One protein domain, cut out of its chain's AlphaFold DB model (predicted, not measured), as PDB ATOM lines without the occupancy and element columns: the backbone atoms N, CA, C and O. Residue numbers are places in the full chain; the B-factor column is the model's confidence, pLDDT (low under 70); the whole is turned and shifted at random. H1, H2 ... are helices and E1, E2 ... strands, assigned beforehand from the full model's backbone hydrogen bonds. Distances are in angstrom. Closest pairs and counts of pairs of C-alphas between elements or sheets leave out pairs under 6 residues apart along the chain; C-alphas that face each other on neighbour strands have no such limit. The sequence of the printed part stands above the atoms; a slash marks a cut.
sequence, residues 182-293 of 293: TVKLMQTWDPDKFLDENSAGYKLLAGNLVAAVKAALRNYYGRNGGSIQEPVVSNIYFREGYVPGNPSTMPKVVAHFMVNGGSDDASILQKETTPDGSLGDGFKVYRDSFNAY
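AT A GLANCE: This is residues 182 to 293 of the 293 residues of the protein "Predicted protein" of Nematostella vectensis (UniProt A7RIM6). A strongly twisted wall of three strands, E1, E3 and E2, has the long helix H2 slantwise over one face, in two layers; short H3 crosses H2, and residues 273 to 293 wind on with no named element. The 112 printed residues hold, in order, E1 H1 H2 E2 E3 H3; the sheet runs E1 E3 E2, antiparallel, and the class is mixed. The whole is compact, radius of gyration of the C-alphas 13.7 A, spans 43 by 33 by 25 A.

HOW THE PARTS SIT: Start at E1, residues 182 to 188; its neighbour is the inner strand E3, residues 252 to 259, antiparallel at 145 degrees, with N 185 and O 253 2.8 A apart. E3 also forms a hairpin with E2, residues 233 to 241, antiparallel at 158 degrees; look for N 254 and O 239, 2.8 A apart. E2 bends by 53 degrees at residue 236. H2, residues 200 to 223, is on the sheet over E3 and E2, at a height over the sheet of 5.9 A; its line and that of E2 stand at 47 degrees on the local plane. E1, H1, residues 191 to 194, H2 and E2 make a split strand-helix-strand unit, two strands running the same way with E3 between, its crossover right-handed. H1 only grazes the sheet and touches H2 only at the corner, closest C-alphas Phe 194 and Tyr 202, 4.9 A. H3, residues 266 to 272, only grazes the sheet; it touches residues 213 to 220 of H2, about perpendicular at 75 degrees, closest C-alphas Ala 216 and Glu 272, 6.0 A. Every O i to N i+4 pair is within hydrogen-bond range in H2 and H3; H1 is too short for one.

IN THESE COORDINATES: Find C-alpha 182 at (-32.282, -41.799, 2.825), where E1 begins its 15.9 A. H2 runs 34.6 A from C-alpha 200 at (-45.195, -42.984, 20.154); E2 spans 21.2 A and E3 22.0 A. H1 is short, 5.2 A, and H3 runs 9.9 A to C-alpha 272 at (-20.335, -48.874, 9.216).

THE WHOLE: The C-alphas of Gly 225 and Thr 249 are farthest apart, 43.3 A. The printed part has no cut, and its links are tight or short. Look for pLDDT under 70 at residues 244 to 249 and residue 263.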
ATOM      1  N   THR A 182     -31.199 -40.816   2.788       93.38
ATOM      2  CA  THR A 182     -32.282 -41.799   2.825       93.38
ATOM      3  C   THR A 182     -31.729 -43.185   3.104       93.38
ATOM      4  O   THR A 182     -30.670 -43.550   2.593       93.38
ATOM      5  N   VAL A 183     -32.440 -43.971   3.909       94.19
ATOM      6  CA  VAL A 183     -32.098 -45.372   4.186       94.19
ATOM      7  C   VAL A 183     -33.366 -46.200   4.353       94.19
ATOM      8  O   VAL A 183     -34.338 -45.765   4.970       94.19
ATOM      9  N   LYS A 184     -33.364 -47.422   3.822       93.69
ATOM     10  CA  LYS A 184     -34.463 -48.374   4.011       93.69
ATOM     11  C   LYS A 184     -34.233 -49.166   5.294       93.69
ATOM     12  O   LYS A 184     -33.181 -49.782   5.485       93.69
ATOM     13  N   LEU A 185     -35.239 -49.191   6.158       94.50
ATOM     14  CA  LEU A 185     -35.236 -49.940   7.411       94.50
ATOM     15  C   LEU A 185     -35.826 -51.336   7.198       94.50
ATOM     16  O   LEU A 185     -36.670 -51.540   6.328       94.50
ATOM     17  N   MET A 186     -35.445 -52.303   8.036       91.94
ATOM     18  CA  MET A 186     -36.079 -53.635   8.000       91.94
ATOM     19  C   MET A 186     -37.524 -53.629   8.541       91.94
ATOM     20  O   MET A 186     -38.291 -54.564   8.283       91.94
ATOM     21  N   GLN A 187     -37.901 -52.559   9.249       92.00
ATOM     22  CA  GLN A 187     -39.237 -52.309   9.783       92.00
ATOM     23  C   GLN A 187     -40.281 -52.225   8.659       92.00
ATOM     24  O   GLN A 187     -40.086 -51.540   7.654       92.00
ATOM     25  N   THR A 188     -41.402 -52.925   8.834       92.12
ATOM     26  CA  THR A 188     -42.557 -52.830   7.929       92.12
ATOM     27  C   THR A 188     -43.250 -51.483   8.104       92.12
ATOM     28  O   THR A 188     -43.375 -51.002   9.231       92.12
ATOM     29  N   TRP A 189     -43.663 -50.881   6.988       92.75
ATOM     30  CA  TRP A 189     -44.397 -49.623   6.969       92.75
ATOM     31  C   TRP A 189     -45.781 -49.791   7.601       92.75
ATOM     32  O   TRP A 189     -46.486 -50.762   7.339       92.75
ATOM     33  N   ASP A 190     -46.134 -48.829   8.444       92.88
ATOM     34  CA  ASP A 190     -47.405 -48.734   9.152       92.88
ATOM     35  C   ASP A 190     -47.745 -47.234   9.242       92.88
ATOM     36  O   ASP A 190     -47.098 -46.513  10.015       92.88
ATOM     37  N   PRO A 191     -48.666 -46.727   8.402       91.62
ATOM     38  CA  PRO A 191     -48.933 -45.295   8.306       91.62
ATOM     39  C   PRO A 191     -49.475 -44.725   9.621       91.62
ATOM     40  O   PRO A 191     -49.081 -43.626  10.005       91.62
ATOM     41  N   ASP A 192     -50.271 -45.491  10.369       91.50
ATOM     42  CA  ASP A 192     -50.855 -45.043  11.638       91.50
ATOM     43  C   ASP A 192     -49.781 -44.825  12.714       91.50
ATOM     44  O   ASP A 192     -49.948 -44.026  13.638       91.50
ATOM     45  N   LYS A 193     -48.644 -45.522  12.594       93.00
ATOM     46  CA  LYS A 193     -47.509 -45.383  13.515       93.00
ATOM     47  C   LYS A 193     -46.461 -44.388  13.050       93.00
ATOM     48  O   LYS A 193     -45.821 -43.779  13.901       93.00
ATOM     49  N   PHE A 194     -46.214 -44.264  11.751       94.06
ATOM     50  CA  PHE A 194     -45.020 -43.568  11.257       94.06
ATOM     51  C   PHE A 194     -45.310 -42.318  10.428       94.06
ATOM     52  O   PHE A 194     -44.363 -41.606  10.098       94.06
ATOM     53  N   LEU A 195     -46.573 -42.035  10.101       91.31
ATOM     54  CA  LEU A 195     -46.940 -40.815   9.381       91.31
ATOM     55  C   LEU A 195     -47.102 -39.606  10.318       91.31
ATOM     56  O   LEU A 195     -46.765 -38.495   9.924       91.31
ATOM     57  N   ASP A 196     -47.587 -39.818  11.546       91.62
ATOM     58  CA  ASP A 196     -47.715 -38.766  12.564       91.62
ATOM     59  C   ASP A 196     -46.455 -38.674  13.435       91.62
ATOM     60  O   ASP A 196     -46.134 -39.593  14.194       91.62
ATOM     61  N   GLU A 197     -45.777 -37.527  13.377       92.12
ATOM     62  CA  GLU A 197     -44.573 -37.237  14.162       92.12
ATOM     63  C   GLU A 197     -44.824 -37.233  15.678       92.12
ATOM     64  O   GLU A 197     -43.911 -37.426  16.493       92.12
ATOM     65  N   ASN A 198     -46.079 -37.033  16.087       93.88
ATOM     66  CA  ASN A 198     -46.458 -37.015  17.491       93.88
ATOM     67  C   ASN A 198     -46.678 -38.407  18.076       93.88
ATOM     68  O   ASN A 198     -46.674 -38.540  19.310       93.88
ATOM     69  N   SER A 199     -46.815 -39.425  17.226       95.56
ATOM     70  CA  SER A 199     -47.079 -40.791  17.650       95.56
ATOM     71  C   SER A 199     -45.910 -41.361  18.473       95.56
ATOM     72  O   SER A 199     -44.735 -41.013  18.301       95.56
ATOM     73  N   ALA A 200     -46.222 -42.290  19.379       96.25
ATOM     74  CA  ALA A 200     -45.195 -42.984  20.154       96.25
ATOM     75  C   ALA A 200     -44.272 -43.828  19.256       96.25
ATOM     76  O   ALA A 200     -43.064 -43.879  19.487       96.25
ATOM     77  N   GLY A 201     -44.832 -44.462  18.219       95.00
ATOM     78  CA  GLY A 201     -44.078 -45.286  17.272       95.00
ATOM     79  C   GLY A 201     -43.048 -44.468  16.498       95.00
ATOM     80  O   GLY A 201     -41.891 -44.879  16.395       95.00
ATOM     81  N   TYR A 202     -43.445 -43.282  16.042       97.31
ATOM     82  CA  TYR A 202     -42.567 -42.339  15.367       97.31
ATOM     83  C   TYR A 202     -41.413 -41.899  16.264       97.31
ATOM     84  O   TYR A 202     -40.249 -42.059  15.901       97.31
ATOM     85  N   LYS A 203     -41.724 -41.391  17.465       97.00
ATOM     86  CA  LYS A 203     -40.720 -40.859  18.401       97.00
ATOM     87  C   LYS A 203     -39.696 -41.912  18.815       97.00
ATOM     88  O   LYS A 203     -38.505 -41.613  18.878       97.00
ATOM     89  N   LEU A 204     -40.143 -43.146  19.057       96.56
ATOM     90  CA  LEU A 204     -39.253 -44.263  19.377       96.56
ATOM     91  C   LEU A 204     -38.350 -44.620  18.197       96.56
ATOM     92  O   LEU A 204     -37.141 -44.770  18.373       96.56
ATOM     93  N   LEU A 205     -38.915 -44.740  16.994       96.69
ATOM     94  CA  LEU A 205     -38.138 -45.092  15.811       96.69
ATOM     95  C   LEU A 205     -37.123 -43.998  15.459       96.69
ATOM     96  O   LEU A 205     -35.963 -44.308  15.194       96.69
ATOM     97  N   ALA A 206     -37.533 -42.730  15.522       97.12
ATOM     98  CA  ALA A 206     -36.667 -41.579  15.295       97.12
ATOM     99  C   ALA A 206     -35.552 -41.504  16.347       97.12
ATOM    100  O   ALA A 206     -34.387 -41.360  15.987       97.12
ATOM    101  N   GLY A 207     -35.869 -41.683  17.632       96.94
ATOM    102  CA  GLY A 207     -34.866 -41.705  18.700       96.94
ATOM    103  C   GLY A 207     -33.822 -42.810  18.513       96.94
ATOM    104  O   GLY A 207     -32.621 -42.555  18.625       96.94
ATOM    105  N   ASN A 208     -34.266 -44.016  18.149       96.88
ATOM    106  CA  ASN A 208     -33.375 -45.145  17.870       96.88
ATOM    107  C   ASN A 208     -32.504 -44.904  16.630       96.88
ATOM    108  O   ASN A 208     -31.312 -45.209  16.651       96.88
ATOM    109  N   LEU A 209     -33.076 -44.319  15.572       97.06
ATOM    110  CA  LEU A 209     -32.331 -43.929  14.377       97.06
ATOM    111  C   LEU A 209     -31.232 -42.916  14.725       97.06
ATOM    112  O   LEU A 209     -30.082 -43.110  14.337       97.06
ATOM    113  N   VAL A 210     -31.560 -41.872  15.495       96.88
ATOM    114  CA  VAL A 210     -30.587 -40.862  15.944       96.88
ATOM    115  C   VAL A 210     -29.449 -41.513  16.717       96.88
ATOM    116  O   VAL A 210     -28.285 -41.257  16.411       96.88
ATOM    117  N   ALA A 211     -29.767 -42.353  17.704       96.56
ATOM    118  CA  ALA A 211     -28.762 -43.031  18.513       96.56
ATOM    119  C   ALA A 211     -27.821 -43.880  17.642       96.56
ATOM    120  O   ALA A 211     -26.601 -43.740  17.732       96.56
ATOM    121  N   ALA A 212     -28.381 -44.674  16.726       96.69
ATOM    122  CA  ALA A 212     -27.612 -45.544  15.847       96.69
ATOM    123  C   ALA A 212     -26.711 -44.777  14.869       96.69
ATOM    124  O   ALA A 212     -25.540 -45.129  14.713       96.69
ATOM    125  N   VAL A 213     -27.226 -43.714  14.241       95.69
ATOM    126  CA  VAL A 213     -26.451 -42.852  13.330       95.69
ATOM    127  C   VAL A 213     -25.301 -42.187  14.084       95.69
ATOM    128  O   VAL A 213     -24.155 -42.240  13.633       95.69
ATOM    129  N   LYS A 214     -25.569 -41.629  15.270       94.81
ATOM    130  CA  LYS A 214     -24.529 -41.008  16.101       94.81
ATOM    131  C   LYS A 214     -23.458 -42.006  16.522       94.81
ATOM    132  O   LYS A 214     -22.271 -41.702  16.411       94.81
ATOM    133  N   ALA A 215     -23.860 -43.196  16.970       94.50
ATOM    134  CA  ALA A 215     -22.939 -44.258  17.358       94.50
ATOM    135  C   ALA A 215     -22.048 -44.689  16.183       94.50
ATOM    136  O   ALA A 215     -20.827 -44.759  16.329       94.50
ATOM    137  N   ALA A 216     -22.634 -44.914  15.003       94.50
ATOM    138  CA  ALA A 216     -21.899 -45.306  13.802       94.50
ATOM    139  C   ALA A 216     -20.859 -44.250  13.391       94.50
ATOM    140  O   ALA A 216     -19.682 -44.568  13.213       94.50
ATOM    141  N   LEU A 217     -21.257 -42.978  13.314       92.81
ATOM    142  CA  LEU A 217     -20.349 -41.897  12.926       92.81
ATOM    143  C   LEU A 217     -19.256 -41.661  13.966       92.81
ATOM    144  O   LEU A 217     -18.087 -41.517  13.608       92.81
ATOM    145  N   ARG A 218     -19.589 -41.705  15.259       91.06
ATOM    146  CA  ARG A 218     -18.595 -41.611  16.335       91.06
ATOM    147  C   ARG A 218     -17.554 -42.725  16.233       91.06
ATOM    148  O   ARG A 218     -16.359 -42.457  16.361       91.06
ATOM    149  N   ASN A 219     -17.991 -43.956  15.965       90.25
ATOM    150  CA  ASN A 219     -17.098 -45.099  15.783       90.25
ATOM    151  C   ASN A 219     -16.196 -44.935  14.556       90.25
ATOM    152  O   ASN A 219     -15.014 -45.283  14.609       90.25
ATOM    153  N   TYR A 220     -16.725 -44.394  13.459       91.31
ATOM    154  CA  TYR A 220     -15.937 -44.118  12.264       91.31
ATOM    155  C   TYR A 220     -14.884 -43.032  12.513       91.31
ATOM    156  O   TYR A 220     -13.688 -43.269  12.312       91.31
ATOM    157  N   TYR A 221     -15.295 -41.856  12.991       88.88
ATOM    158  CA  TYR A 221     -14.388 -40.728  13.207       88.88
ATOM    159  C   TYR A 221     -13.359 -41.022  14.305       88.88
ATOM    160  O   TYR A 221     -12.175 -40.730  14.126       88.88
ATOM    161  N   GLY A 222     -13.766 -41.708  15.379       87.62
ATOM    162  CA  GLY A 222     -12.867 -42.134  16.452       87.62
ATOM    163  C   GLY A 222     -11.779 -43.109  15.986       87.62
ATOM    164  O   GLY A 222     -10.638 -43.012  16.434       87.62
ATOM    165  N   ARG A 223     -12.086 -44.015  15.046       88.25
ATOM    166  CA  ARG A 223     -11.093 -44.950  14.478       88.25
ATOM    167  C   ARG A 223     -10.148 -44.301  13.471       88.25
ATOM    168  O   ARG A 223      -9.011 -44.750  13.347       88.25
ATOM    169  N   ASN A 224     -10.597 -43.263  12.768       86.94
ATOM    170  CA  ASN A 224      -9.819 -42.597  11.719       86.94
ATOM    171  C   ASN A 224      -9.067 -41.343  12.207       86.94
ATOM    172  O   ASN A 224      -8.485 -40.628  11.396       86.94
ATOM    173  N   GLY A 225      -9.052 -41.078  13.520       79.12
ATOM    174  CA  GLY A 225      -8.343 -39.933  14.102       79.12
ATOM    175  C   GLY A 225      -8.982 -38.578  13.781       79.12
ATOM    176  O   GLY A 225      -8.299 -37.557  13.836       79.12
ATOM    177  N   GLY A 226     -10.269 -38.569  13.419       77.75
ATOM    178  CA  GLY A 226     -11.043 -37.352  13.201       77.75
ATOM    179  C   GLY A 226     -11.445 -36.676  14.514       77.75
ATOM    180  O   GLY A 226     -11.409 -37.285  15.585       77.75
ATOM    181  N   SER A 227     -11.855 -35.409  14.427       73.06
ATOM    182  CA  SER A 227     -12.474 -34.711  15.558       73.06
ATOM    183  C   SER A 227     -13.776 -35.416  15.945       73.06
ATOM    184  O   SER A 227     -14.637 -35.635  15.095       73.06
ATOM    185  N   ILE A 228     -13.931 -35.762  17.225       72.62
ATOM    186  CA  ILE A 228     -15.153 -36.367  17.776       72.62
ATOM    187  C   ILE A 228     -16.153 -35.245  18.073       72.62
ATOM    188  O   ILE A 228     -16.542 -35.018  19.218       72.62
ATOM    189  N   GLN A 229     -16.515 -34.473  17.054       80.94
ATOM    190  CA  GLN A 229     -17.649 -33.575  17.194       80.94
ATOM    191  C   GLN A 229     -18.916 -34.424  17.141       80.94
ATOM    192  O   GLN A 229     -19.046 -35.302  16.289       80.94
ATOM    193  N   GLU A 230     -19.818 -34.212  18.097       84.56
ATOM    194  CA  GLU A 230     -21.049 -34.989  18.173       84.56
ATOM    195  C   GLU A 230     -21.905 -34.696  16.929       84.56
ATOM    196  O   GLU A 230     -22.285 -33.540  16.726       84.56
ATOM    197  N   PRO A 231     -22.217 -35.705  16.096       89.50
ATOM    198  CA  PRO A 231     -23.001 -35.484  14.893       89.50
ATOM    199  C   PRO A 231     -24.426 -35.063  15.260       89.50
ATOM    200  O   PRO A 231     -25.066 -35.653  16.138       89.50
ATOM    201  N   VAL A 232     -24.935 -34.039  14.583       91.19
ATOM    202  CA  VAL A 232     -26.298 -33.533  14.764       91.19
ATOM    203  C   VAL A 232     -27.192 -34.164  13.708       91.19
ATOM    204  O   VAL A 232     -27.032 -33.899  12.523       91.19
ATOM    205  N   VAL A 233     -28.142 -34.991  14.138       93.81
ATOM    206  CA  VAL A 233     -29.145 -35.596  13.252       93.81
ATOM    207  C   VAL A 233     -30.419 -34.758  13.320       93.81
ATOM    208  O   VAL A 233     -30.901 -34.472  14.416       93.81
ATOM    209  N   SER A 234     -30.941 -34.343  12.169       93.06
ATOM    210  CA  SER A 234     -32.090 -33.430  12.063       93.06
ATOM    211  C   SER A 234     -32.991 -33.787  10.878       93.06
ATOM    212  O   SER A 234     -32.649 -34.678  10.102       93.06
ATOM    213  N   ASN A 235     -34.142 -33.112  10.763       92.00
ATOM    214  CA  ASN A 235     -35.118 -33.287   9.677       92.00
ATOM    215  C   ASN A 235     -35.503 -34.753   9.449       92.00
ATOM    216  O   ASN A 235     -35.530 -35.241   8.325       92.00
ATOM    217  N   ILE A 236     -35.742 -35.465  10.549       94.75
ATOM    218  CA  ILE A 236     -36.090 -36.878  10.502       94.75
ATOM    219  C   ILE A 236     -37.554 -36.986  10.135       94.75
ATOM    220  O   ILE A 236     -38.365 -36.368  10.814       94.75
ATOM    221  N   TYR A 237     -37.869 -37.796   9.131       94.88
ATOM    222  CA  TYR A 237     -39.225 -38.247   8.841       94.88
ATOM    223  C   TYR A 237     -39.215 -39.594   8.122       94.88
ATOM    224  O   TYR A 237     -38.194 -40.056   7.605       94.88
ATOM    225  N   PHE A 238     -40.375 -40.250   8.120       95.62
ATOM    226  CA  PHE A 238     -40.545 -41.577   7.543       95.62
ATOM    227  C   PHE A 238     -41.498 -41.559   6.355       95.62
ATOM    228  O   PHE A 238     -42.464 -40.786   6.299       95.62
ATOM    229  N   ARG A 239     -41.218 -42.437   5.397       92.25
ATOM    230  CA  ARG A 239     -42.035 -42.665   4.208       92.25
ATOM    231  C   ARG A 239     -42.148 -44.148   3.908       92.25
ATOM    232  O   ARG A 239     -41.362 -44.972   4.377       92.25
ATOM    233  N   GLU A 240     -43.137 -44.463   3.092       91.56
ATOM    234  CA  GLU A 240     -43.293 -45.775   2.495       91.56
ATOM    235  C   GLU A 240     -42.224 -46.009   1.419       91.56
ATOM    236  O   GLU A 240     -41.929 -45.125   0.615       91.56
ATOM    237  N   GLY A 241     -41.659 -47.214   1.357       87.56
ATOM    238  CA  GLY A 241     -40.815 -47.613   0.239       87.56
ATOM    239  C   GLY A 241     -40.648 -49.116   0.097       87.56
ATOM    240  O   GLY A 241     -41.106 -49.908   0.915       87.56
ATOM    241  N   TYR A 242     -39.971 -49.517  -0.975       85.12
ATOM    242  CA  TYR A 242     -39.897 -50.911  -1.408       85.12
ATOM    243  C   TYR A 242     -38.448 -51.331  -1.647       85.12
ATOM    244  O   TYR A 242     -37.620 -50.540  -2.112       85.12
ATOM    245  N   VAL A 243     -38.114 -52.580  -1.321       76.88
ATOM    246  CA  VAL A 243     -36.770 -53.145  -1.512       76.88
ATOM    247  C   VAL A 243     -36.800 -54.115  -2.696       76.88
ATOM    248  O   VAL A 243     -37.532 -55.102  -2.631       76.88
ATOM    249  N   PRO A 244     -36.024 -53.872  -3.769       62.84
ATOM    250  CA  PRO A 244     -35.946 -54.792  -4.901       62.84
ATOM    251  C   PRO A 244     -35.373 -56.158  -4.490       62.84
ATOM    252  O   PRO A 244     -34.422 -56.223  -3.716       62.84
ATOM    253  N   GLY A 245     -35.915 -57.250  -5.039       60.56
ATOM    254  CA  GLY A 245     -35.311 -58.588  -4.933       60.56
ATOM    255  C   GLY A 245     -35.553 -59.355  -3.626       60.56
ATOM    256  O   GLY A 245     -34.974 -60.420  -3.441       60.56
ATOM    257  N   ASN A 246     -36.418 -58.865  -2.735       49.91
ATOM    258  CA  ASN A 246     -36.846 -59.581  -1.529       49.91
ATOM    259  C   ASN A 246     -38.369 -59.808  -1.617       49.91
ATOM    260  O   ASN A 246     -39.065 -58.847  -1.941       49.91
ATOM    261  N   PRO A 247     -38.926 -61.006  -1.339       48.50
ATOM    262  CA  PRO A 247     -40.373 -61.283  -1.387       48.50
ATOM    263  C   PRO A 247     -41.231 -60.479  -0.394       48.50
ATOM    264  O   PRO A 247     -42.365 -60.864  -0.121       48.50
ATOM    265  N   SER A 248     -40.730 -59.377   0.171       54.25
ATOM    266  CA  SER A 248     -41.525 -58.493   1.012       54.25
ATOM    267  C   SER A 248     -42.561 -57.791   0.138       54.25
ATOM    268  O   SER A 248     -42.352 -56.684  -0.344       54.25
ATOM    269  N   THR A 249     -43.702 -58.454  -0.035       61.03
ATOM    270  CA  THR A 249     -44.960 -57.886  -0.533       61.03
ATOM    271  C   THR A 249     -45.418 -56.697   0.309       61.03
ATOM    272  O   THR A 249     -46.275 -55.935  -0.121       61.03
ATOM    273  N   MET A 250     -44.849 -56.539   1.506       77.06
ATOM    274  CA  MET A 250     -45.151 -55.450   2.412       77.06
ATOM    275  C   MET A 250     -44.165 -54.290   2.253       77.06
ATOM    276  O   MET A 250     -42.944 -54.530   2.255       77.06
ATOM    277  N   PRO A 251     -44.675 -53.047   2.195       88.06
ATOM    278  CA  PRO A 251     -43.843 -51.860   2.186       88.06
ATOM    279  C   PRO A 251     -42.968 -51.774   3.440       88.06
ATOM    280  O   PRO A 251     -43.304 -52.265   4.521       88.06
ATOM    281  N   LYS A 252     -41.812 -51.140   3.287       91.44
ATOM    282  CA  LYS A 252     -40.815 -50.903   4.331       91.44
ATOM    283  C   LYS A 252     -40.743 -49.427   4.671       91.44
ATOM    284  O   LYS A 252     -41.075 -48.573   3.854       91.44
ATOM    285  N   VAL A 253     -40.285 -49.142   5.884       94.00
ATOM    286  CA  VAL A 253     -40.019 -47.769   6.305       94.00
ATOM    287  C   VAL A 253     -38.758 -47.262   5.604       94.00
ATOM    288  O   VAL A 253     -37.698 -47.883   5.696       94.00
ATOM    289  N   VAL A 254     -38.863 -46.120   4.933       94.12
ATOM    290  CA  VAL A 254     -37.730 -45.325   4.456       94.12
ATOM    291  C   VAL A 254     -37.552 -44.165   5.418       94.12
ATOM    292  O   VAL A 254     -38.479 -43.382   5.623       94.12
ATOM    293  N   ALA A 255     -36.384 -44.081   6.039       95.50
ATOM    294  CA  ALA A 255     -36.021 -42.959   6.883       95.50
ATOM    295  C   ALA A 255     -35.289 -41.911   6.053       95.50
ATOM    296  O   ALA A 255     -34.362 -42.249   5.317       95.50
ATOM    297  N   HIS A 256     -35.703 -40.663   6.214       94.62
ATOM    298  CA  HIS A 256     -35.076 -39.473   5.660       94.62
ATOM    299  C   HIS A 256     -34.537 -38.655   6.825       94.62
ATOM    300  O   HIS A 256     -35.234 -38.520   7.830       94.62
ATOM    301  N   PHE A 257     -33.301 -38.178   6.735       94.81
ATOM    302  CA  PHE A 257     -32.681 -37.358   7.775       94.81
ATOM    303  C   PHE A 257     -31.462 -36.613   7.233       94.81
ATOM    304  O   PHE A 257     -30.874 -37.006   6.230       94.81
ATOM    305  N   MET A 258     -31.031 -35.567   7.931       93.69
ATOM    306  CA  MET A 258     -29.794 -34.838   7.641       93.69
ATOM    307  C   MET A 258     -28.783 -35.028   8.767       93.69
ATOM    308  O   MET A 258     -29.169 -35.132   9.937       93.69
ATOM    309  N   VAL A 259     -27.490 -35.005   8.432       92.44
ATOM    310  CA  VAL A 259     -26.395 -35.044   9.411       92.44
ATOM    311  C   VAL A 259     -25.567 -33.767   9.299       92.44
ATOM    312  O   VAL A 259     -25.064 -33.433   8.237       92.44
ATOM    313  N   ASN A 260     -25.438 -33.014  10.392       87.69
ATOM    314  CA  ASN A 260     -24.703 -31.741  10.446       87.69
ATOM    315  C   ASN A 260     -25.135 -30.703   9.383       87.69
ATOM    316  O   ASN A 260     -24.362 -29.814   9.041       87.69
ATOM    317  N   GLY A 261     -26.363 -30.805   8.863       70.69
ATOM    318  CA  GLY A 261     -26.871 -29.937   7.797       70.69
ATOM    319  C   GLY A 261     -26.468 -30.343   6.371       70.69
ATOM    320  O   GLY A 261     -26.643 -29.530   5.469       70.69
ATOM    321  N   GLY A 262     -25.944 -31.561   6.151       75.06
ATOM    322  CA  GLY A 262     -25.588 -32.081   4.823       75.06
ATOM    323  C   GLY A 262     -25.555 -33.617   4.722       75.06
ATOM    324  O   GLY A 262     -25.833 -34.328   5.688       75.06
ATOM    325  N   SER A 263     -25.226 -34.134   3.529       68.50
ATOM    326  CA  SER A 263     -25.431 -35.550   3.166       68.50
ATOM    327  C   SER A 263     -24.162 -36.411   3.024       68.50
ATOM    328  O   SER A 263     -24.261 -37.606   2.718       68.50
ATOM    329  N   ASP A 264     -22.968 -35.856   3.240       78.50
ATOM    330  CA  ASP A 264     -21.691 -36.520   2.901       78.50
ATOM    331  C   ASP A 264     -21.430 -37.826   3.684       78.50
ATOM    332  O   ASP A 264     -20.650 -38.690   3.265       78.50
ATOM    333  N   ASP A 265     -22.133 -38.020   4.799       88.94
ATOM    334  CA  ASP A 265     -21.978 -39.162   5.699       88.94
ATOM    335  C   ASP A 265     -22.689 -40.448   5.230       88.94
ATOM    336  O   ASP A 265     -22.458 -41.516   5.807       88.94
ATOM    337  N   ALA A 266     -23.509 -40.418   4.171       91.19
ATOM    338  CA  ALA A 266     -24.258 -41.602   3.714       91.19
ATOM    339  C   ALA A 266     -23.335 -42.794   3.396       91.19
ATOM    340  O   ALA A 266     -23.577 -43.927   3.823       91.19
ATOM    341  N   SER A 267     -22.224 -42.526   2.703       90.88
ATOM    342  CA  SER A 267     -21.240 -43.555   2.346       90.88
ATOM    343  C   SER A 267     -20.497 -44.113   3.564       90.88
ATOM    344  O   SER A 267     -20.059 -45.268   3.554       90.88
ATOM    345  N   ILE A 268     -20.356 -43.310   4.621       92.50
ATOM    346  CA  ILE A 268     -19.765 -43.729   5.892       92.50
ATOM    347  C   ILE A 268     -20.749 -44.642   6.620       92.50
ATOM    348  O   ILE A 268     -20.373 -45.748   7.003       92.50
ATOM    349  N   LEU A 269     -22.018 -44.249   6.727       94.38
ATOM    350  CA  LEU A 269     -23.060 -45.064   7.358       94.38
ATOM    351  C   LEU A 269     -23.224 -46.432   6.675       94.38
ATOM    352  O   LEU A 269     -23.326 -47.457   7.354       94.38
ATOM    353  N   GLN A 270     -23.148 -46.481   5.343       93.81
ATOM    354  CA  GLN A 270     -23.150 -47.747   4.604       93.81
ATOM    355  C   GLN A 270     -21.940 -48.634   4.947       93.81
ATOM    356  O   GLN A 270     -22.087 -49.849   5.101       93.81
ATOM    357  N   LYS A 271     -20.742 -48.049   5.088       92.88
ATOM    358  CA  LYS A 271     -19.515 -48.782   5.467       92.88
ATOM    359  C   LYS A 271     -19.558 -49.288   6.907       92.88
ATOM    360  O   LYS A 271     -19.055 -50.377   7.171       92.88
ATOM    361  N   GLU A 272     -20.157 -48.514   7.806       94.56
ATOM    362  CA  GLU A 272     -20.335 -48.874   9.216       94.56
ATOM    363  C   GLU A 272     -21.471 -49.880   9.436       94.56
ATOM    364  O   GLU A 272     -21.555 -50.495  10.499       94.56
ATOM    365  N   THR A 273     -22.331 -50.087   8.437       95.25
ATOM    366  CA  THR A 273     -23.356 -51.125   8.498       95.25
ATOM    367  C   THR A 273     -22.719 -52.503   8.347       95.25
ATOM    368  O   THR A 273     -22.079 -52.838   7.343       95.25
ATOM    369  N   THR A 274     -22.926 -53.325   9.366       92.25
ATOM    370  CA  THR A 274     -22.469 -54.717   9.428       92.25
ATOM    371  C   THR A 274     -23.106 -55.590   8.334       92.25
ATOM    372  O   THR A 274     -24.165 -55.253   7.795       92.25
ATOM    373  N   PRO A 275     -22.501 -56.745   7.985       90.81
ATOM    374  CA  PRO A 275     -23.063 -57.654   6.981       90.81
ATOM    375  C   PRO A 275     -24.478 -58.163   7.298       90.81
ATOM    376  O   PRO A 275     -25.228 -58.460   6.375       90.81
ATOM    377  N   ASP A 276     -24.859 -58.236   8.575       91.12
ATOM    378  CA  ASP A 276     -26.205 -58.610   9.032       91.12
ATOM    379  C   ASP A 276     -27.192 -57.424   9.074       91.12
ATOM    380  O   ASP A 276     -28.289 -57.543   9.633       91.12
ATOM    381  N   GLY A 277     -26.807 -56.276   8.505       91.81
ATOM    382  CA  GLY A 277     -27.646 -55.086   8.388       91.81
ATOM    383  C   GLY A 277     -27.804 -54.296   9.687       91.81
ATOM    384  O   GLY A 277     -28.758 -53.536   9.815       91.81
ATOM    385  N   SER A 278     -26.919 -54.479  10.668       95.25
ATOM    386  CA  SER A 278     -26.911 -53.671  11.894       95.25
ATOM    387  C   SER A 278     -26.059 -52.414  11.721       95.25
ATOM    388  O   SER A 278     -24.888 -52.509  11.346       95.25
ATOM    389  N   LEU A 279     -26.625 -51.256  12.049       95.75
ATOM    390  CA  LEU A 279     -25.961 -49.957  12.128       95.75
ATOM    391  C   LEU A 279     -25.831 -49.533  13.599       95.75
ATOM    392  O   LEU A 279     -26.804 -49.620  14.351       95.75
ATOM    393  N   GLY A 280     -24.652 -49.045  13.996       91.06
ATOM    394  CA  GLY A 280     -24.415 -48.529  15.350       91.06
ATOM    395  C   GLY A 280     -24.790 -49.549  16.432       91.06
ATOM    396  O   GLY A 280     -24.316 -50.683  16.405       91.06
ATOM    397  N   ASP A 281     -25.691 -49.160  17.335       86.94
ATOM    398  CA  ASP A 281     -26.170 -49.949  18.484       86.94
ATOM    399  C   ASP A 281     -27.110 -51.123  18.114       86.94
ATOM    400  O   ASP A 281     -27.971 -51.522  18.895       86.94
ATOM    401  N   GLY A 282     -26.973 -51.698  16.915       90.00
ATOM    402  CA  GLY A 282     -27.777 -52.843  16.472       90.00
ATOM    403  C   GLY A 282     -29.027 -52.485  15.661       90.00
ATOM    404  O   GLY A 282     -29.877 -53.347  15.430       90.00
ATOM    405  N   PHE A 283     -29.162 -51.234  15.215       95.69
ATOM    406  CA  PHE A 283     -30.335 -50.772  14.475       95.69
ATOM    407  C   PHE A 283     -30.390 -51.382  13.071       95.69
ATOM    408  O   PHE A 283     -29.410 -51.340  12.330       95.69
ATOM    409  N   LYS A 284     -31.531 -51.973  12.701       95.06
ATOM    410  CA  LYS A 284     -31.638 -52.823  11.508       95.06
ATOM    411  C   LYS A 284     -32.023 -52.052  10.244       95.06
ATOM    412  O   LYS A 284     -33.140 -51.544  10.117       95.06
ATOM    413  N   VAL A 285     -31.116 -52.060   9.271       94.81
ATOM    414  CA  VAL A 285     -31.217 -51.357   7.987       94.81
ATOM    415  C   VAL A 285     -30.826 -52.267   6.822       94.81
ATOM    416  O   VAL A 285     -30.097 -53.246   6.984       94.81
ATOM    417  N   TYR A 286     -31.277 -51.933   5.615       92.56
ATOM    418  CA  TYR A 286     -30.748 -52.551   4.404       92.56
ATOM    419  C   TYR A 286     -29.408 -51.900   4.055       92.56
ATOM    420  O   TYR A 286     -29.355 -50.715   3.728       92.56
ATOM    421  N   ARG A 287     -28.326 -52.683   4.115       89.62
ATOM    422  CA  ARG A 287     -26.950 -52.193   3.948       89.62
ATOM    423  C   ARG A 287     -26.742 -51.369   2.679       89.62
ATOM    424  O   ARG A 287     -26.130 -50.317   2.746       89.62
ATOM    425  N   ASP A 288     -27.302 -51.796   1.554       88.75
ATOM    426  CA  ASP A 288     -27.098 -51.143   0.254       88.75
ATOM    427  C   ASP A 288     -28.206 -50.139  -0.098       88.75
ATOM    428  O   ASP A 288     -28.510 -49.913  -1.264       88.75
ATOM    429  N   SER A 289     -28.866 -49.571   0.917       90.12
ATOM    430  CA  SER A 289     -30.005 -48.663   0.725       90.12
ATOM    431  C   SER A 289     -29.746 -47.210   1.106       90.12
ATOM    432  O   SER A 289     -30.670 -46.405   1.015       90.12
ATOM    433  N   PHE A 290     -28.524 -46.881   1.531       92.19
ATOM    434  CA  PHE A 290     -28.138 -45.511   1.843       92.19
ATOM    435  C   PHE A 290     -27.957 -44.714   0.555       92.19
ATOM    436  O   PHE A 290     -27.125 -45.074  -0.275       92.19
ATOM    437  N   ASN A 291     -28.696 -43.619   0.415       89.88
ATOM    438  CA  ASN A 291     -28.501 -42.652  -0.661       89.88
ATOM    439  C   ASN A 291     -28.427 -41.243  -0.086       89.88
ATOM    440  O   ASN A 291     -29.183 -40.912   0.825       89.88
ATOM    441  N   ALA A 292     -27.531 -40.446  -0.652       88.75
ATOM    442  CA  ALA A 292     -27.382 -39.021  -0.407       88.75
ATOM    443  C   ALA A 292     -28.048 -38.238  -1.543       88.75
ATOM    444  O   ALA A 292     -27.874 -38.627  -2.703       88.75
ATOM    445  N   TYR A 293     -28.773 -37.169  -1.218       79.38
ATOM    446  CA  TYR A 293     -29.422 -36.271  -2.183       79.38
ATOM    447  C   TYR A 293     -28.885 -34.846  -2.085       79.38
ATOM    448  O   TYR A 293     -28.427 -34.454  -0.990       79.38
TER     449      TYR A 293